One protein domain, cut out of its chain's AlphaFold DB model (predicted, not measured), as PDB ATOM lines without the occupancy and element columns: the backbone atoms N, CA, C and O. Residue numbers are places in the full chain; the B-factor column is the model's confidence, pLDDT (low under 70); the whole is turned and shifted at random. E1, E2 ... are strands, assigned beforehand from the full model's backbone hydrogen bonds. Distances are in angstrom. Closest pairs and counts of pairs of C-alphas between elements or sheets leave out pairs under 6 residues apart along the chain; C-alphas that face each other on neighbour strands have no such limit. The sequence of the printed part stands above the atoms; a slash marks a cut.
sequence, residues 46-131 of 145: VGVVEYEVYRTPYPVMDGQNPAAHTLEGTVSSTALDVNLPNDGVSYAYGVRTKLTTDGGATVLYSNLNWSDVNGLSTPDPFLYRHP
ATOM      1  N   VAL A  46     -17.640  34.932  44.487       64.44
ATOM      2  CA  VAL A  46     -17.373  33.516  44.781       64.44
ATOM      3  C   VAL A  46     -18.422  33.008  45.771       64.44
ATOM      4  O   VAL A  46     -18.331  33.255  46.969       64.44
ATOM      5  N   GLY A  47     -19.438  32.302  45.273       70.94
ATOM      6  CA  GLY A  47     -20.513  31.745  46.098       70.94
ATOM      7  C   GLY A  47     -21.773  31.424  45.297       70.94
ATOM      8  O   GLY A  47     -21.777  31.494  44.068       70.94
ATOM      9  N   VAL A  48     -22.847  31.060  46.002       77.94
ATOM     10  CA  VAL A  48     -24.174  30.882  45.393       77.94
ATOM     11  C   VAL A  48     -24.893  32.224  45.407       77.94
ATOM     12  O   VAL A  48     -25.075  32.813  46.475       77.94
ATOM     13  N   VAL A  49     -25.295  32.688  44.225       83.62
ATOM     14  CA  VAL A  49     -26.035  33.938  44.040       83.62
ATOM     15  C   VAL A  49     -27.510  33.634  43.821       83.62
ATOM     16  O   VAL A  49     -27.885  32.867  42.931       83.62
ATOM     17  N   GLU A  50     -28.341  34.271  44.631       91.19
ATOM     18  CA  GLU A  50     -29.786  34.323  44.472       91.19
ATOM     19  C   GLU A  50     -30.236  35.787  44.459       91.19
ATOM     20  O   GLU A  50     -29.561  36.675  44.978       91.19
ATOM     21  N   TYR A  51     -31.403  36.034  43.888       88.88
ATOM     22  CA  TYR A  51     -32.034  37.337  43.807       88.88
ATOM     23  C   TYR A  51     -33.387  37.261  44.482       88.88
ATOM     24  O   TYR A  51     -34.204  36.402  44.150       88.88
ATOM     25  N   GLU A  52     -33.618  38.162  45.424       93.56
ATOM     26  CA  GLU A  52     -34.915  38.330  46.060       93.56
ATOM     27  C   GLU A  52     -35.623  39.514  45.414       93.56
ATOM     28  O   GLU A  52     -35.095  40.632  45.384       93.56
ATOM     29  N   VAL A  53     -36.813  39.244  44.881       93.56
ATOM     30  CA  VAL A  53     -37.626  40.217  44.157       93.56
ATOM     31  C   VAL A  53     -38.808  40.614  45.024       93.56
ATOM     32  O   VAL A  53     -39.577  39.768  45.479       93.56
ATOM     33  N   TYR A  54     -38.960  41.912  45.234       94.06
ATOM     34  CA  TYR A  54     -39.968  42.504  46.095       94.06
ATOM     35  C   TYR A  54     -40.919  43.382  45.303       94.06
ATOM     36  O   TYR A  54     -40.510  44.106  44.400       94.06
ATOM     37  N   ARG A  55     -42.184  43.372  45.707       92.06
ATOM     38  CA  ARG A  55     -43.228  44.284  45.260       92.06
ATOM     39  C   ARG A  55     -43.616  45.222  46.393       92.06
ATOM     40  O   ARG A  55     -43.830  44.790  47.529       92.06
ATOM     41  N   THR A  56     -43.802  46.494  46.064       90.94
ATOM     42  CA  THR A  56     -44.359  47.489  46.985       90.94
ATOM     43  C   THR A  56     -45.304  48.440  46.254       90.94
ATOM     44  O   THR A  56     -45.062  48.745  45.084       90.94
ATOM     45  N   PRO A  57     -46.385  48.923  46.891       88.88
ATOM     46  CA  PRO A  57     -47.158  50.034  46.349       88.88
ATOM     47  C   PRO A  57     -46.265  51.260  46.120       88.88
ATOM     48  O   PRO A  57     -45.368  51.532  46.918       88.88
ATOM     49  N   TYR A  58     -46.517  51.993  45.038       84.88
ATOM     50  CA  TYR A  58     -45.834  53.244  44.719       84.88
ATOM     51  C   TYR A  58     -46.547  54.442  45.383       84.88
ATOM     52  O   TYR A  58     -47.781  54.504  45.332       84.88
ATOM     53  N   PRO A  59     -45.822  55.434  45.942       85.88
ATOM     54  CA  PRO A  59     -44.359  55.562  46.003       85.88
ATOM     55  C   PRO A  59     -43.697  54.612  47.009       85.88
ATOM     56  O   PRO A  59     -44.302  54.260  48.021       85.88
ATOM     57  N   VAL A  60     -42.443  54.230  46.740       84.69
ATOM     58  CA  VAL A  60     -41.661  53.371  47.639       84.69
ATOM     59  C   VAL A  60     -41.411  54.107  48.958       84.69
ATOM     60  O   VAL A  60     -40.744  55.141  49.001       84.69
ATOM     61  N   MET A  61     -41.934  53.553  50.048       87.12
ATOM     62  CA  MET A  61     -41.702  54.017  51.416       87.12
ATOM     63  C   MET A  61     -40.861  52.975  52.150       87.12
ATOM     64  O   MET A  61     -41.128  51.787  52.011       87.12
ATOM     65  N   ASP A  62     -39.870  53.410  52.933       87.12
ATOM     66  CA  ASP A  62     -38.967  52.509  53.674       87.12
ATOM     67  C   ASP A  62     -38.240  51.487  52.770       87.12
ATOM     68  O   ASP A  62     -38.058  50.328  53.120       87.12
ATOM     69  N   GLY A  63     -37.810  51.927  51.578       85.38
ATOM     70  CA  GLY A  63     -37.351  51.053  50.487       85.38
ATOM     71  C   GLY A  63     -36.130  50.169  50.767       85.38
ATOM     72  O   GLY A  63     -35.758  49.366  49.921       85.38
ATOM     73  N   GLN A  64     -35.461  50.311  51.909       86.94
ATOM     74  CA  GLN A  64     -34.345  49.434  52.285       86.94
ATOM     75  C   GLN A  64     -34.729  48.417  53.364       86.94
ATOM     76  O   GLN A  64     -33.885  47.612  53.748       86.94
ATOM     77  N   ASN A  65     -35.977  48.418  53.839       91.94
ATOM     78  CA  ASN A  65     -36.499  47.455  54.798       91.94
ATOM     79  C   ASN A  65     -37.297  46.355  54.070       91.94
ATOM     80  O   ASN A  65     -38.478  46.538  53.780       91.94
ATOM     81  N   PRO A  66     -36.721  45.165  53.823       89.38
ATOM     82  CA  PRO A  66     -37.394  44.108  53.069       89.38
ATOM     83  C   PRO A  66     -38.702  43.633  53.715       89.38
ATOM     84  O   PRO A  66     -39.595  43.167  53.017       89.38
ATOM     85  N   ALA A  67     -38.830  43.756  55.042       93.94
ATOM     86  CA  ALA A  67     -40.034  43.360  55.769       93.94
ATOM     87  C   ALA A  67     -41.225  44.306  55.527       93.94
ATOM     88  O   ALA A  67     -42.360  43.941  55.827       93.94
ATOM     89  N   ALA A  68     -40.982  45.504  54.983       93.88
ATOM     90  CA  ALA A  68     -42.026  46.439  54.573       93.88
ATOM     91  C   ALA A  68     -42.628  46.099  53.194       93.88
ATOM     92  O   ALA A  68     -43.602  46.732  52.778       93.88
ATOM     93  N   HIS A  69     -42.075  45.113  52.480       94.19
ATOM     94  CA  HIS A  69     -42.429  44.804  51.095       94.19
ATOM     95  C   HIS A  69     -42.882  43.349  50.929       94.19
ATOM     96  O   HIS A  69     -42.592  42.476  51.745       94.19
ATOM     97  N   THR A  70     -43.610  43.073  49.847       95.00
ATOM     98  CA  THR A  70     -44.059  41.712  49.523       95.00
ATOM     99  C   THR A  70     -42.971  40.992  48.739       95.00
ATOM    100  O   THR A  70     -42.600  41.462  47.671       95.00
ATOM    101  N   LEU A  71     -42.474  39.856  49.228       96.06
ATOM    102  CA  LEU A  71     -41.578  38.996  48.451       96.06
ATOM    103  C   LEU A  71     -42.380  38.276  47.354       96.06
ATOM    104  O   LEU A  71     -43.311  37.535  47.661       96.06
ATOM    105  N   GLU A  72     -42.003  38.483  46.097       94.88
ATOM    106  CA  GLU A  72     -42.576  37.793  44.932       94.88
ATOM    107  C   GLU A  72     -41.864  36.466  44.670       94.88
ATOM    108  O   GLU A  72     -42.489  35.477  44.289       94.88
ATOM    109  N   GLY A  73     -40.552  36.424  44.908       95.31
ATOM    110  CA  GLY A  73     -39.780  35.202  44.745       95.31
ATOM    111  C   GLY A  73     -38.294  35.361  45.022       95.31
ATOM    112  O   GLY A  73     -37.758  36.469  45.091       95.31
ATOM    113  N   THR A  74     -37.642  34.209  45.149       95.69
ATOM    114  CA  THR A  74     -36.189  34.068  45.234       95.69
ATOM    115  C   THR A  74     -35.731  33.180  44.083       95.69
ATOM    116  O   THR A  74     -36.189  32.042  43.975       95.69
ATOM    117  N   VAL A  75     -34.871  33.696  43.203       94.25
ATOM    118  CA  VAL A  75     -34.430  32.995  41.984       94.25
ATOM    119  C   VAL A  75     -32.930  33.139  41.761       94.25
ATOM    120  O   VAL A  75     -32.337  34.135  42.151       94.25
ATOM    121  N   SER A  76     -32.301  32.172  41.094       91.44
ATOM    122  CA  SER A  76     -30.900  32.292  40.644       91.44
ATOM    123  C   SER A  76     -30.771  32.842  39.216       91.44
ATOM    124  O   SER A  76     -29.665  33.122  38.760       91.44
ATOM    125  N   SER A  77     -31.887  32.979  38.491       89.94
ATOM    126  CA  SER A  77     -31.949  33.628  37.177       89.94
ATOM    127  C   SER A  77     -31.961  35.148  37.305       89.94
ATOM    128  O   SER A  77     -32.345  35.690  38.333       89.94
ATOM    129  N   THR A  78     -31.611  35.847  36.228       86.00
ATOM    130  CA  THR A  78     -31.686  37.315  36.117       86.00
ATOM    131  C   THR A  78     -33.067  37.823  35.687       86.00
ATOM    132  O   THR A  78     -33.213  38.928  35.167       86.00
ATOM    133  N   ALA A  79     -34.086  36.980  35.850       87.19
ATOM    134  CA  ALA A  79     -35.463  37.304  35.539       87.19
ATOM    135  C   ALA A  79     -36.433  36.503  36.413       87.19
ATOM    136  O   ALA A  79     -36.126  35.371  36.806       87.19
ATOM    137  N   LEU A  80     -37.603  37.092  36.672       91.00
ATOM    138  CA  LEU A  80     -38.729  36.481  37.374       91.00
ATOM    139  C   LEU A  80     -40.049  36.896  36.713       91.00
ATOM    140  O   LEU A  80     -40.317  38.087  36.555       91.00
ATOM    141  N   ASP A  81     -40.886  35.914  36.392       89.69
ATOM    142  CA  ASP A  81     -42.275  36.152  35.999       89.69
ATOM    143  C   ASP A  81     -43.135  36.386  37.244       89.69
ATOM    144  O   ASP A  81     -43.151  35.568  38.169       89.69
ATOM    145  N   VAL A  82     -43.865  37.499  37.265       86.31
ATOM    146  CA  VAL A  82     -44.754  37.889  38.364       86.31
ATOM    147  C   VAL A  82     -46.190  38.027  37.881       86.31
ATOM    148  O   VAL A  82     -46.459  38.449  36.755       86.31
ATOM    149  N   ASN A  83     -47.126  37.700  38.769       86.25
ATOM    150  CA  ASN A  83     -48.543  37.959  38.559       86.25
ATOM    151  C   ASN A  83     -48.888  39.318  39.172       86.25
ATOM    152  O   ASN A  83     -48.771  39.514  40.385       86.25
ATOM    153  N   LEU A  84     -49.330  40.247  38.334       80.62
ATOM    154  CA  LEU A  84     -49.728  41.583  38.740       80.62
ATOM    155  C   LEU A  84     -51.146  41.550  39.328       80.62
ATOM    156  O   LEU A  84     -52.073  41.040  38.687       80.62
ATOM    157  N   PRO A  85     -51.353  42.098  40.538       80.50
ATOM    158  CA  PRO A  85     -52.690  42.291  41.074       80.50
ATOM    159  C   PRO A  85     -53.480  43.263  40.194       80.50
ATOM    160  O   PRO A  85     -53.021  44.365  39.900       80.50
ATOM    161  N   ASN A  86     -54.696  42.881  39.808       78.31
ATOM    162  CA  ASN A  86     -55.637  43.781  39.142       78.31
ATOM    163  C   ASN A  86     -56.498  44.500  40.194       78.31
ATOM    164  O   ASN A  86     -57.688  44.220  40.351       78.31
ATOM    165  N   ASP A  87     -55.864  45.368  40.981       82.00
ATOM    166  CA  ASP A  87     -56.482  46.124  42.080       82.00
ATOM    167  C   ASP A  87     -56.450  47.650  41.869       82.00
ATOM    168  O   ASP A  87     -56.910  48.412  42.720       82.00
ATOM    169  N   GLY A  88     -55.936  48.109  40.723       78.62
ATOM    170  CA  GLY A  88     -55.799  49.531  40.403       78.62
ATOM    171  C   GLY A  88     -54.664  50.243  41.148       78.62
ATOM    172  O   GLY A  88     -54.551  51.467  41.041       78.62
ATOM    173  N   VAL A  89     -53.819  49.515  41.881       81.19
ATOM    174  CA  VAL A  89     -52.645  50.058  42.571       81.19
ATOM    175  C   VAL A  89     -51.446  50.059  41.622       81.19
ATOM    176  O   VAL A  89     -51.213  49.121  40.863       81.19
ATOM    177  N   SER A  90     -50.667  51.142  41.648       82.94
ATOM    178  CA  SER A  90     -49.366  51.176  40.970       82.94
ATOM    179  C   SER A  90     -48.308  50.561  41.872       82.94
ATOM    180  O   SER A  90     -48.210  50.929  43.043       82.94
ATOM    181  N   TYR A  91     -47.504  49.662  41.320       86.00
ATOM    182  CA  TYR A  91     -46.470  48.943  42.050       86.00
ATOM    183  C   TYR A  91     -45.078  49.306  41.534       86.00
ATOM    184  O   TYR A  91     -44.888  49.537  40.341       86.00
ATOM    185  N   ALA A  92     -44.111  49.332  42.447       88.25
ATOM    186  CA  ALA A  92     -42.689  49.330  42.143       88.25
ATOM    187  C   ALA A  92     -42.098  47.972  42.525       88.25
ATOM    188  O   ALA A  92     -42.550  47.329  43.483       88.25
ATOM    189  N   TYR A  93     -41.082  47.559  41.774       89.62
ATOM    190  CA  TYR A  93     -40.385  46.305  41.995       89.62
ATOM    191  C   TYR A  93     -38.935  46.560  42.369       89.62
ATOM    192  O   TYR A  93     -38.263  47.398  41.766       89.62
ATOM    193  N   GLY A  94     -38.485  45.855  43.399       89.31
ATOM    194  CA  GLY A  94     -37.153  45.970  43.963       89.31
ATOM    195  C   GLY A  94     -36.435  44.638  43.894       89.31
ATOM    196  O   GLY A  94     -37.027  43.607  44.201       89.31
ATOM    197  N   VAL A  95     -35.162  44.647  43.517       88.50
ATOM    198  CA  VAL A  95     -34.324  43.446  43.514       88.50
ATOM    199  C   VAL A  95     -33.157  43.667  44.459       88.50
ATOM    200  O   VAL A  95     -32.526  44.727  44.447       88.50
ATOM    201  N   ARG A  96     -32.858  42.664  45.282       84.31
ATOM    202  CA  ARG A  96     -31.588  42.591  46.008       84.31
ATOM    203  C   ARG A  96     -30.918  41.255  45.771       84.31
ATOM    204  O   ARG A  96     -31.574  40.229  45.595       84.31
ATOM    205  N   THR A  97     -29.601  41.283  45.815       84.38
ATOM    206  CA  THR A  97     -28.773  40.094  45.693       84.38
ATOM    207  C   THR A  97     -28.556  39.489  47.065       84.38
ATOM    208  O   THR A  97     -28.261  40.201  48.024       84.38
ATOM    209  N   LYS A  98     -28.684  38.171  47.136       85.50
ATOM    210  CA  LYS A  98     -28.362  37.330  48.278       85.50
ATOM    211  C   LYS A  98     -27.193  36.440  47.874       85.50
ATOM    212  O   LYS A  98     -27.333  35.547  47.039       85.50
ATOM    213  N   LEU A  99     -26.033  36.692  48.464       82.56
ATOM    214  CA  LEU A  99     -24.839  35.884  48.270       82.56
ATOM    215  C   LEU A  99     -24.672  34.951  49.464       82.56
ATOM    216  O   LEU A  99     -24.592  35.405  50.603       82.56
ATOM    217  N   THR A 100     -24.572  33.654  49.192       81.12
ATOM    218  CA  THR A 100     -24.237  32.647  50.200       81.12
ATOM    219  C   THR A 100     -22.814  32.143  49.965       81.12
ATOM    220  O   THR A 100     -22.526  31.578  48.903       81.12
ATOM    221  N   THR A 101     -21.928  32.328  50.945       76.38
ATOM    222  CA  THR A 101     -20.520  31.885  50.895       76.38
ATOM    223  C   THR A 101     -20.242  30.781  51.916       76.38
ATOM    224  O   THR A 101     -21.112  30.395  52.704       76.38
ATOM    225  N   ASP A 102     -19.029  30.218  51.865       78.81
ATOM    226  CA  ASP A 102     -18.510  29.271  52.866       78.81
ATOM    227  C   ASP A 102     -19.410  28.046  53.098       78.81
ATOM    228  O   ASP A 102     -19.601  27.583  54.222       78.81
ATOM    229  N   GLY A 103     -20.024  27.535  52.025       73.44
ATOM    230  CA  GLY A 103     -20.913  26.373  52.096       73.44
ATOM    231  C   GLY A 103     -22.217  26.615  52.865       73.44
ATOM    232  O   GLY A 103     -22.825  25.649  53.321       73.44
ATOM    233  N   GLY A 104     -22.649  27.873  53.022       75.44
ATOM    234  CA  GLY A 104     -23.887  28.232  53.723       75.44
ATOM    235  C   GLY A 104     -23.692  28.967  55.048       75.44
ATOM    236  O   GLY A 104     -24.681  29.371  55.653       75.44
ATOM    237  N   ALA A 105     -22.451  29.134  55.516       73.31
ATOM    238  CA  ALA A 105     -22.177  29.731  56.824       73.31
ATOM    239  C   ALA A 105     -22.373  31.256  56.857       73.31
ATOM    240  O   ALA A 105     -22.714  31.806  57.904       73.31
ATOM    241  N   THR A 106     -22.197  31.924  55.716       75.75
ATOM    242  CA  THR A 106     -22.282  33.380  55.605       75.75
ATOM    243  C   THR A 106     -23.287  33.751  54.524       75.75
ATOM    244  O   THR A 106     -23.225  33.232  53.407       75.75
ATOM    245  N   VAL A 107     -24.205  34.663  54.849       80.44
ATOM    246  CA  VAL A 107     -25.164  35.228  53.894       80.44
ATOM    247  C   VAL A 107     -25.024  36.743  53.892       80.44
ATOM    248  O   VAL A 107     -25.163  37.384  54.933       80.44
ATOM    249  N   LEU A 108     -24.759  37.304  52.716       77.88
ATOM    250  CA  LEU A 108     -24.636  38.737  52.478       77.88
ATOM    251  C   LEU A 108     -25.787  39.205  51.594       77.88
ATOM    252  O   LEU A 108     -26.189  38.506  50.663       77.88
ATOM    253  N   TYR A 109     -26.294  40.401  51.875       81.94
ATOM    254  CA  TYR A 109     -27.355  41.026  51.095       81.94
ATOM    255  C   TYR A 109     -26.874  42.359  50.534       81.94
ATOM    256  O   TYR A 109     -26.258  43.144  51.256       81.94
ATOM    257  N   SER A 110     -27.192  42.627  49.269       79.19
ATOM    258  CA  SER A 110     -27.066  43.972  48.712       79.19
ATOM    259  C   SER A 110     -28.201  44.875  49.204       79.19
ATOM    260  O   SER A 110     -29.234  44.406  49.696       79.19
ATOM    261  N   ASN A 111     -28.047  46.181  48.980       80.06
ATOM    262  CA  ASN A 111     -29.173  47.109  49.032       80.06
ATOM    263  C   ASN A 111     -30.243  46.714  48.000       80.06
ATOM    264  O   ASN A 111     -29.932  46.090  46.977       80.06
ATOM    265  N   LEU A 112     -31.490  47.101  48.273       82.44
ATOM    266  CA  LEU A 112     -32.589  46.982  47.318       82.44
ATOM    267  C   LEU A 112     -32.442  48.048  46.238       82.44
ATOM    268  O   LEU A 112     -32.331  49.238  46.550       82.44
ATOM    269  N   ASN A 113     -32.472  47.610  44.984       83.00
ATOM    270  CA  ASN A 113     -32.533  48.490  43.830       83.00
ATOM    271  C   ASN A 113     -33.947  48.480  43.247       83.00
ATOM    272  O   ASN A 113     -34.465  47.411  42.929       83.00
ATOM    273  N   TRP A 114     -34.555  49.658  43.132       83.94
ATOM    274  CA  TRP A 114     -35.963  49.827  42.789       83.94
ATOM    275  C   TRP A 114     -36.159  50.342  41.371       83.94
ATOM    276  O   TRP A 114     -35.419  51.194  40.886       83.94
ATOM    277  N   SER A 115     -37.245  49.893  40.748       75.94
ATOM    278  CA  SER A 115     -37.698  50.339  39.430       75.94
ATOM    279  C   SER A 115     -38.179  51.798  39.374       75.94
ATOM    280  O   SER A 115     -38.588  52.255  38.310       75.94
ATOM    281  N   ASP A 116     -38.229  52.518  40.498       69.94
ATOM    282  CA  ASP A 116     -38.737  53.894  40.568       69.94
ATOM    283  C   ASP A 116     -37.646  54.977  40.595       69.94
ATOM    284  O   ASP A 116     -37.952  56.168  40.491       69.94
ATOM    285  N   VAL A 117     -36.376  54.578  40.683       60.38
ATOM    286  CA  VAL A 117     -35.231  55.487  40.638       60.38
ATOM    287  C   VAL A 117     -34.711  55.551  39.200       60.38
ATOM    288  O   VAL A 117     -34.344  54.530  38.627       60.38
ATOM    289  N   ASN A 118     -34.658  56.753  38.602       47.91
ATOM    290  CA  ASN A 118     -34.000  56.970  37.304       47.91
ATOM    291  C   ASN A 118     -32.533  56.524  37.410       47.91
ATOM    292  O   ASN A 118     -31.715  57.192  38.052       47.91
ATOM    293  N   GLY A 119     -32.225  55.382  36.797       43.38
ATOM    294  CA  GLY A 119     -30.918  54.749  36.824       43.38
ATOM    295  C   GLY A 119     -29.865  55.604  36.130       43.38
ATOM    296  O   GLY A 119     -29.762  55.609  34.910       43.38
ATOM    297  N   LEU A 120     -29.020  56.280  36.908       39.22
ATOM    298  CA  LEU A 120     -27.725  56.752  36.406       39.22
ATOM    299  C   LEU A 120     -26.654  55.644  36.412       39.22
ATOM    300  O   LEU A 120     -25.524  55.911  36.013       39.22
ATOM    301  N   SER A 121     -27.005  54.406  36.801       39.84
ATOM    302  CA  SER A 121     -26.042  53.295  36.894       39.84
ATOM    303  C   SER A 121     -26.597  51.888  36.619       39.84
ATOM    304  O   SER A 121     -25.899  50.921  36.896       39.84
ATOM    305  N   THR A 122     -27.814  51.724  36.093       41.69
ATOM    306  CA  THR A 122     -28.372  50.388  35.792       41.69
ATOM    307  C   THR A 122     -29.172  50.416  34.497       41.69
ATOM    308  O   THR A 122     -29.939  51.364  34.324       41.69
ATOM    309  N   PRO A 123     -29.034  49.424  33.597       37.12
ATOM    310  CA  PRO A 123     -29.867  49.353  32.408       37.12
ATOM    311  C   PRO A 123     -31.305  49.054  32.848       37.12
ATOM    312  O   PRO A 123     -31.608  47.976  33.343       37.12
ATOM    313  N   ASP A 124     -32.131  50.094  32.759       39.53
ATOM    314  CA  ASP A 124     -33.589  50.167  32.900       39.53
ATOM    315  C   ASP A 124     -34.330  48.970  33.533       39.53
ATOM    316  O   ASP A 124     -34.587  47.968  32.860       39.53
ATOM    317  N   PRO A 125     -34.887  49.131  34.748       40.72
ATOM    318  CA  PRO A 125     -36.049  48.375  35.177       40.72
ATOM    319  C   PRO A 125     -37.336  49.129  34.809       40.72
ATOM    320  O   PRO A 125     -37.561  50.284  35.166       40.72
ATOM    321  N   PHE A 126     -38.197  48.424  34.083       43.78
ATOM    322  CA  PHE A 126     -39.491  48.846  33.562       43.78
ATOM    323  C   PHE A 126     -40.418  49.452  34.627       43.78
ATOM    324  O   PHE A 126     -40.843  48.783  35.568       43.78
ATOM    325  N   LEU A 127     -40.850  50.693  34.410       35.09
ATOM    326  CA  LEU A 127     -42.027  51.236  35.080       35.09
ATOM    327  C   LEU A 127     -43.290  50.668  34.403       35.09
ATOM    328  O   LEU A 127     -43.743  51.206  33.390       35.09
ATOM    329  N   TYR A 128     -43.890  49.603  34.944       38.28
ATOM    330  CA  TYR A 128     -45.232  49.192  34.512       38.28
ATOM    331  C   TYR A 128     -46.277  50.131  35.129       38.28
ATOM    332  O   TYR A 128     -46.601  50.050  36.312       38.28
ATOM    333  N   ARG A 129     -46.822  51.043  34.319       34.06
ATOM    334  CA  ARG A 129     -48.048  51.774  34.662       34.06
ATOM    335  C   ARG A 129     -49.227  50.953  34.166       34.06
ATOM    336  O   ARG A 129     -49.352  50.771  32.956       34.06
ATOM    337  N   HIS A 130     -50.101  50.509  35.069       29.95
ATOM    338  CA  HIS A 130     -51.385  49.933  34.675       29.95
ATOM    339  C   HIS A 130     -52.086  50.948  33.752       29.95
ATOM    340  O   HIS A 130     -52.323  52.084  34.184       29.95
ATOM    341  N   PRO A 131     -52.384  50.619  32.480       32.50
ATOM    342  CA  PRO A 131     -53.160  51.521  31.646       32.50
ATOM    343  C   PRO A 131     -54.493  51.745  32.353       32.50
ATOM    344  O   PRO A 131     -55.141  50.777  32.756       32.50
TER     345      PRO A 131
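What this domain is: This is residues 46 to 131 of the 145 residues of an uncharacterized protein of marine sediment metagenome (UniProt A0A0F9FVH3). Two long strands, E1 and E4, run side by side in the middle of a twisted, curled sheet, with shorter E2 and E5 at its edges; E3 lies beyond E2, and a 22-residue stretch without named elements closes the printed part. The 86 residues hold no named helix and five strands, E1 to E5, with sheet order E2 E1 E4 E5, antiparallel. It is all strand, though under half of the residues are in named elements; compact, radius of gyration of the C-alphas 13.8 A, spans 46 by 28 by 24 A.

Where its parts are: Find C-alpha 48 at (-24.174, 30.882, 45.393), where E1 begins, running 29.9 A to 57. Then come E2, 70 to 75, E3, 79 to 84, E4, 91 to 101, 32.3 A, and E5, 106 to 109, ending at (-27.355, 41.026, 51.095).

How they stand to each other: Look at N 50 and O 98, 2.9 A, between E1 and E4; N 53 and O 73, 2.9 A, in hairpin E1 and E2; N 99 and O 108, 2.9 A, in hairpin E4 and E5. E3 pairs with no named strand.

The domain as a whole: C-alphas 102 and 131, the farthest apart, are 46.3 A apart. The E1 to E2 link is long. Residues 46 and 116 to 131 are under pLDDT 70.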